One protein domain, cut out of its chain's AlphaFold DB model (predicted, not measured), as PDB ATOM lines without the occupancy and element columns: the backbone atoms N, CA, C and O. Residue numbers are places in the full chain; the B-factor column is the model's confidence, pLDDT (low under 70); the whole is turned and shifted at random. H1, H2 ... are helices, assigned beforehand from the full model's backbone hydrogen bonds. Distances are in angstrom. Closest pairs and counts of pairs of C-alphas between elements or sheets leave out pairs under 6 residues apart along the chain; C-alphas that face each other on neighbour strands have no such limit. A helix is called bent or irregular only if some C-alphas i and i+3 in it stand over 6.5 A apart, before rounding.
ATOM      1  N   LEU A 595     101.955 158.627 123.950       95.31
ATOM      2  CA  LEU A 595     101.406 157.317 124.341       95.31
ATOM      3  C   LEU A 595     102.400 156.154 124.149       95.31
ATOM      4  O   LEU A 595     102.037 154.991 124.281       95.31
ATOM      5  N   VAL A 596     103.656 156.464 123.827       92.19
ATOM      6  CA  VAL A 596     104.781 155.520 123.792       92.19
ATOM      7  C   VAL A 596     105.961 156.133 124.541       92.19
ATOM      8  O   VAL A 596     106.066 157.352 124.642       92.19
ATOM      9  N   SER A 597     106.855 155.306 125.075       90.25
ATOM     10  CA  SER A 597     108.064 155.763 125.766       90.25
ATOM     11  C   SER A 597     109.325 155.344 125.014       90.25
ATOM     12  O   SER A 597     109.338 154.353 124.278       90.25
ATOM     13  N   ASN A 598     110.408 156.087 125.227       87.50
ATOM     14  CA  ASN A 598     111.749 155.653 124.849       87.50
ATOM     15  C   ASN A 598     112.277 154.598 125.839       87.50
ATOM     16  O   ASN A 598     111.895 154.588 127.009       87.50
ATOM     17  N   GLN A 599     113.180 153.732 125.375       84.38
ATOM     18  CA  GLN A 599     113.926 152.775 126.206       84.38
ATOM     19  C   GLN A 599     115.228 153.367 126.779       84.38
ATOM     20  O   GLN A 599     115.797 152.792 127.698       84.38
ATOM     21  N   PHE A 600     115.692 154.507 126.252       80.50
ATOM     22  CA  PHE A 600     116.916 155.190 126.681       80.50
ATOM     23  C   PHE A 600     116.684 156.705 126.809       80.50
ATOM     24  O   PHE A 600     115.965 157.295 126.001       80.50
ATOM     25  N   SER A 601     117.314 157.361 127.790       77.62
ATOM     26  CA  SER A 601     117.232 158.826 127.970       77.62
ATOM     27  C   SER A 601     117.941 159.601 126.862       77.62
ATOM     28  O   SER A 601     117.461 160.643 126.425       77.62
ATOM     29  N   ASN A 602     119.058 159.079 126.356       78.81
ATOM     30  CA  ASN A 602     119.821 159.689 125.269       78.81
ATOM     31  C   ASN A 602     119.234 159.404 123.871       78.81
ATOM     32  O   ASN A 602     119.881 159.688 122.872       78.81
ATOM     33  N   CYS A 603     117.989 158.927 123.766       83.75
ATOM     34  CA  CYS A 603     117.278 158.816 122.486       83.75
ATOM     35  C   CYS A 603     117.137 160.147 121.716       83.75
ATOM     36  O   CYS A 603     116.823 160.117 120.533       83.75
ATOM     37  N   ASP A 604     117.390 161.296 122.355       82.88
ATOM     38  CA  ASP A 604     117.449 162.618 121.716       82.88
ATOM     39  C   ASP A 604     118.863 163.239 121.679       82.88
ATOM     40  O   ASP A 604     119.026 164.352 121.174       82.88
ATOM     41  N   VAL A 605     119.883 162.546 122.204       81.25
ATOM     42  CA  VAL A 605     121.242 163.072 122.420       81.25
ATOM     43  C   VAL A 605     122.283 162.131 121.796       81.25
ATOM     44  O   VAL A 605     122.358 160.971 122.198       81.25
ATOM     45  N   PRO A 606     123.128 162.604 120.860       78.50
ATOM     46  CA  PRO A 606     124.192 161.793 120.272       78.50
ATOM     47  C   PRO A 606     125.103 161.122 121.304       78.50
ATOM     48  O   PRO A 606     125.565 161.782 122.236       78.50
ATOM     49  N   ASP A 607     125.449 159.851 121.083       82.06
ATOM     50  CA  ASP A 607     126.521 159.175 121.823       82.06
ATOM     51  C   ASP A 607     127.733 158.923 120.908       82.06
ATOM     52  O   ASP A 607     127.711 157.992 120.097       82.06
ATOM     53  N   PRO A 608     128.831 159.692 121.050       80.19
ATOM     54  CA  PRO A 608     130.075 159.452 120.321       80.19
ATOM     55  C   PRO A 608     130.707 158.072 120.570       80.19
ATOM     56  O   PRO A 608     131.545 157.650 119.774       80.19
ATOM     57  N   LYS A 609     130.338 157.368 121.653       83.75
ATOM     58  CA  LYS A 609     130.800 155.998 121.939       83.75
ATOM     59  C   LYS A 609     129.990 154.939 121.190       83.75
ATOM     60  O   LYS A 609     130.509 153.852 120.948       83.75
ATOM     61  N   ASN A 610     128.746 155.244 120.817       80.56
ATOM     62  CA  ASN A 610     127.847 154.328 120.119       80.56
ATOM     63  C   ASN A 610     127.061 155.031 118.983       80.56
ATOM     64  O   ASN A 610     125.825 155.017 118.966       80.56
ATOM     65  N   PRO A 611     127.754 155.639 117.996       77.19
ATOM     66  CA  PRO A 611     127.135 156.492 116.977       77.19
ATOM     67  C   PRO A 611     126.278 155.726 115.957       77.19
ATOM     68  O   PRO A 611     125.553 156.345 115.180       77.19
ATOM     69  N   ALA A 612     126.356 154.391 115.942       72.81
ATOM     70  CA  ALA A 612     125.459 153.535 115.169       72.81
ATOM     71  C   ALA A 612     124.077 153.386 115.834       72.81
ATOM     72  O   ALA A 612     123.096 153.154 115.135       72.81
ATOM     73  N   MET A 613     124.005 153.528 117.162       78.12
ATOM     74  CA  MET A 613     122.773 153.417 117.947       78.12
ATOM     75  C   MET A 613     122.172 154.786 118.290       78.12
ATOM     76  O   MET A 613     120.955 154.911 118.338       78.12
ATOM     77  N   PHE A 614     123.005 155.814 118.488       80.00
ATOM     78  CA  PHE A 614     122.578 157.187 118.781       80.00
ATOM     79  C   PHE A 614     123.268 158.169 117.816       80.00
ATOM     80  O   PHE A 614     124.324 158.724 118.147       80.00
ATOM     81  N   PRO A 615     122.729 158.344 116.593       69.31
ATOM     82  CA  PRO A 615     123.396 159.082 115.524       69.31
ATOM     83  C   PRO A 615     123.543 160.580 115.824       69.31
ATOM     84  O   PRO A 615     122.759 161.179 116.556       69.31
ATOM     85  N   ALA A 616     124.551 161.200 115.202       61.34
ATOM     86  CA  ALA A 616     125.010 162.557 115.515       61.34
ATOM     87  C   ALA A 616     123.966 163.679 115.340       61.34
ATOM     88  O   ALA A 616     124.130 164.745 115.929       61.34
ATOM     89  N   LEU A 617     122.915 163.461 114.544       54.97
ATOM     90  CA  LEU A 617     121.785 164.378 114.426       54.97
ATOM     91  C   LEU A 617     120.473 163.598 114.306       54.97
ATOM     92  O   LEU A 617     120.132 163.107 113.235       54.97
ATOM     93  N   ILE A 618     119.674 163.612 115.371       57.94
ATOM     94  CA  ILE A 618     118.221 163.404 115.283       57.94
ATOM     95  C   ILE A 618     117.580 164.798 115.206       57.94
ATOM     96  O   ILE A 618     116.754 165.191 116.022       57.94
ATOM     97  N   THR A 619     118.050 165.613 114.261       57.22
ATOM     98  CA  THR A 619     117.327 166.797 113.761       57.22
ATOM     99  C   THR A 619     116.557 166.465 112.486       57.22
ATOM    100  O   THR A 619     115.752 167.270 112.034       57.22
ATOM    101  N   ASP A 620     116.831 165.294 111.910       60.12
ATOM    102  CA  ASP A 620     116.195 164.744 110.728       60.12
ATOM    103  C   ASP A 620     115.537 163.406 111.102       60.12
ATOM    104  O   ASP A 620     116.193 162.455 111.536       60.12
ATOM    105  N   THR A 621     114.217 163.347 110.960       64.94
ATOM    106  CA  THR A 621     113.384 162.161 111.198       64.94
ATOM    107  C   THR A 621     113.438 161.160 110.039       64.94
ATOM    108  O   THR A 621     112.807 160.099 110.107       64.94
ATOM    109  N   SER A 622     114.261 161.406 109.009       70.06
ATOM    110  CA  SER A 622     114.591 160.416 107.975       70.06
ATOM    111  C   SER A 622     115.109 159.096 108.558       70.06
ATOM    112  O   SER A 622     114.817 158.039 108.005       70.06
ATOM    113  N   VAL A 623     115.797 159.102 109.708       74.69
ATOM    114  CA  VAL A 623     116.216 157.869 110.408       74.69
ATOM    115  C   VAL A 623     114.997 157.019 110.798       74.69
ATOM    116  O   VAL A 623     114.967 155.815 110.547       74.69
ATOM    117  N   CYS A 624     113.961 157.661 111.340       80.44
ATOM    118  CA  CYS A 624     112.728 157.023 111.803       80.44
ATOM    119  C   CYS A 624     111.853 156.476 110.664       80.44
ATOM    120  O   CYS A 624     111.126 155.505 110.860       80.44
ATOM    121  N   THR A 625     111.927 157.083 109.476       77.94
ATOM    122  CA  THR A 625     111.097 156.717 108.314       77.94
ATOM    123  C   THR A 625     111.814 155.809 107.311       77.94
ATOM    124  O   THR A 625     111.180 154.937 106.722       77.94
ATOM    125  N   SER A 626     113.133 155.950 107.137       74.38
ATOM    126  CA  SER A 626     113.917 155.142 106.185       74.38
ATOM    127  C   SER A 626     114.275 153.744 106.696       74.38
ATOM    128  O   SER A 626     114.571 152.863 105.886       74.38
ATOM    129  N   ARG A 627     114.259 153.514 108.020       74.06
ATOM    130  CA  ARG A 627     114.631 152.227 108.634       74.06
ATOM    131  C   ARG A 627     113.719 151.838 109.815       74.06
ATOM    132  O   ARG A 627     114.173 151.783 110.954       74.06
ATOM    133  N   PRO A 628     112.440 151.487 109.581       66.19
ATOM    134  CA  PRO A 628     111.489 151.163 110.658       66.19
ATOM    135  C   PRO A 628     111.877 149.946 111.527       66.19
ATOM    136  O   PRO A 628     111.392 149.806 112.651       66.19
ATOM    137  N   ASN A 629     112.763 149.078 111.028       72.06
ATOM    138  CA  ASN A 629     113.282 147.903 111.740       72.06
ATOM    139  C   ASN A 629     114.662 148.140 112.392       72.06
ATOM    140  O   ASN A 629     115.279 147.185 112.858       72.06
ATOM    141  N   ASP A 630     115.175 149.376 112.392       82.94
ATOM    142  CA  ASP A 630     116.449 149.711 113.037       82.94
ATOM    143  C   ASP A 630     116.337 149.616 114.570       82.94
ATOM    144  O   ASP A 630     115.288 149.909 115.155       82.94
ATOM    145  N   GLN A 631     117.431 149.229 115.229       83.69
ATOM    146  CA  GLN A 631     117.495 149.125 116.685       83.69
ATOM    147  C   GLN A 631     117.222 150.479 117.354       83.69
ATOM    148  O   GLN A 631     116.531 150.516 118.374       83.69
ATOM    149  N   PHE A 632     117.684 151.586 116.756       84.75
ATOM    150  CA  PHE A 632     117.350 152.928 117.234       84.75
ATOM    151  C   PHE A 632     115.836 153.175 117.184       84.75
ATOM    152  O   PHE A 632     115.244 153.555 118.188       84.75
ATOM    153  N   VAL A 633     115.177 152.901 116.054       85.00
ATOM    154  CA  VAL A 633     113.740 153.194 115.873       85.00
ATOM    155  C   VAL A 633     112.861 152.331 116.783       85.00
ATOM    156  O   VAL A 633     111.821 152.787 117.262       85.00
ATOM    157  N   GLN A 634     113.287 151.102 117.087       86.06
ATOM    158  CA  GLN A 634     112.567 150.228 118.014       86.06
ATOM    159  C   GLN A 634     112.766 150.584 119.495       86.06
ATOM    160  O   GLN A 634     111.860 150.320 120.293       86.06
ATOM    161  N   ALA A 635     113.891 151.208 119.853       86.19
ATOM    162  CA  ALA A 635     114.182 151.670 121.209       86.19
ATOM    163  C   ALA A 635     113.696 153.106 121.487       86.19
ATOM    164  O   ALA A 635     113.217 153.403 122.580       86.19
ATOM    165  N   CYS A 636     113.781 153.994 120.499       87.94
ATOM    166  CA  CYS A 636     113.523 155.431 120.603       87.94
ATOM    167  C   CYS A 636     112.187 155.824 119.950       87.94
ATOM    168  O   CYS A 636     112.074 156.800 119.203       87.94
ATOM    169  N   LYS A 637     111.151 155.021 120.227       89.44
ATOM    170  CA  LYS A 637     109.816 155.135 119.619       89.44
ATOM    171  C   LYS A 637     109.172 156.498 119.838       89.44
ATOM    172  O   LYS A 637     108.552 157.015 118.913       89.44
ATOM    173  N   ALA A 638     109.338 157.099 121.012       91.31
ATOM    174  CA  ALA A 638     108.742 158.396 121.312       91.31
ATOM    175  C   ALA A 638     109.462 159.541 120.585       91.31
ATOM    176  O   ALA A 638     108.804 160.364 119.946       91.31
ATOM    177  N   SER A 639     110.799 159.515 120.548       89.19
ATOM    178  CA  SER A 639     111.600 160.436 119.725       89.19
ATOM    179  C   SER A 639     111.210 160.387 118.245       89.19
ATOM    180  O   SER A 639     111.170 161.425 117.587       89.19
ATOM    181  N   CYS A 640     110.870 159.198 117.733       87.69
ATOM    182  CA  CYS A 640     110.435 159.008 116.350       87.69
ATOM    183  C   CYS A 640     108.957 159.333 116.068       87.69
ATOM    184  O   CYS A 640     108.644 159.712 114.945       87.69
ATOM    185  N   GLN A 641     108.042 159.157 117.027       90.12
ATOM    186  CA  GLN A 641     106.592 159.271 116.783       90.12
ATOM    187  C   GLN A 641     105.970 160.561 117.332       90.12
ATOM    188  O   GLN A 641     105.003 161.068 116.767       90.12
ATOM    189  N   CYS A 642     106.498 161.097 118.433       92.56
ATOM    190  CA  CYS A 642     105.851 162.144 119.228       92.56
ATOM    191  C   CYS A 642     106.509 163.525 119.102       92.56
ATOM    192  O   CYS A 642     105.839 164.542 119.297       92.56
ATOM    193  N   ARG A 643     107.792 163.574 118.715       87.69
ATOM    194  CA  ARG A 643     108.568 164.813 118.568       87.69
ATOM    195  C   ARG A 643     107.954 165.800 117.570       87.69
ATOM    196  O   ARG A 643     107.718 166.949 117.927       87.69
ATOM    197  N   GLU A 644     107.653 165.363 116.345       85.69
ATOM    198  CA  GLU A 644     107.087 166.235 115.295       85.69
ATOM    199  C   GLU A 644     105.686 166.761 115.643       85.69
ATOM    200  O   GLU A 644     105.290 167.840 115.210       85.69
ATOM    201  N   GLN A 645     104.946 166.024 116.475       88.38
ATOM    202  CA  GLN A 645     103.607 166.394 116.939       88.38
ATOM    203  C   GLN A 645     103.633 167.420 118.097       88.38
ATOM    204  O   GLN A 645     102.589 167.967 118.484       88.38
ATOM    205  N   GLY A 646     104.813 167.690 118.671       87.56
ATOM    206  CA  GLY A 646     104.973 168.531 119.859       87.56
ATOM    207  C   GLY A 646     104.318 167.927 121.106       87.56
ATOM    208  O   GLY A 646     103.685 168.653 121.878       87.56
ATOM    209  N   LEU A 647     104.394 166.602 121.256       94.31
ATOM    210  CA  LEU A 647     103.978 165.882 122.464       94.31
ATOM    211  C   LEU A 647     105.179 165.728 123.408       94.31
ATOM    212  O   LEU A 647     106.317 165.641 122.949       94.31
ATOM    213  N   ILE A 648     104.930 165.667 124.717       94.50
ATOM    214  CA  ILE A 648     105.983 165.419 125.716       94.50
ATOM    215  C   ILE A 648     106.174 163.908 125.904       94.50
ATOM    216  O   ILE A 648     105.187 163.178 126.021       94.50
ATOM    217  N   TYR A 649     107.428 163.455 125.956       90.56
ATOM    218  CA  TYR A 649     107.849 162.065 126.158       90.56
ATOM    219  C   TYR A 649     109.148 161.975 126.963       90.56
ATOM    220  O   TYR A 649     109.820 163.024 127.077       90.56
TER     221      TYR A 649
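Overview. This is residues 595 to 649 of the 649 residues of the protein "Putative Cysteine-rich venom protein ophanin" of Hypsibius dujardini (UniProt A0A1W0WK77). This is a small rounded body with little regular structure, mostly loops with four short helices, H1 and H2 at opposite sides and H3 and H4 between them. The long loop 605 to 621 swings out to the end opposite both termini. The 55 printed residues, 19 in named helices, are all helix by class, with no named strand; the whole is compact, radius of gyration of the C-alphas 10.2 A, spanning 29 by 22 by 18 A.

Arrangement. H1, residues 601 to 604, is close but not clearly touching to H4, residues 637 to 641; the closest C-alphas, of Cys 603 and Ser 639, are 6.5 A apart. H2, residues 622 to 626, is apart from H1. H2 is close but not clearly touching to H4, C-alphas of Cys 624 and Cys 640 closest at 5.5 A, and likewise to H3, residues 631 to 635, C-alphas of Cys 624 and Val 633 closest at 5.7 A. Every O i to N i+4 pair is within hydrogen-bond range in H2, H3 and H4; H1 is too short for one.

Along the chain. H1 begins at C-alpha 601 (117.232, 158.826, 127.970) and is irregular, 7.3 A long. H2 measures 5.6 A, H3 6.2 A and H4 6.0 A, ending at C-alpha 641 (106.592, 159.271, 116.783).

Size, cuts and confidence. The farthest C-alphas, of Lys 609 and Gln 645, are 29.5 A apart. The printed part has no cut; H1 to H2 is a long link. Residues 615 to 621 and 628 have pLDDT under 70.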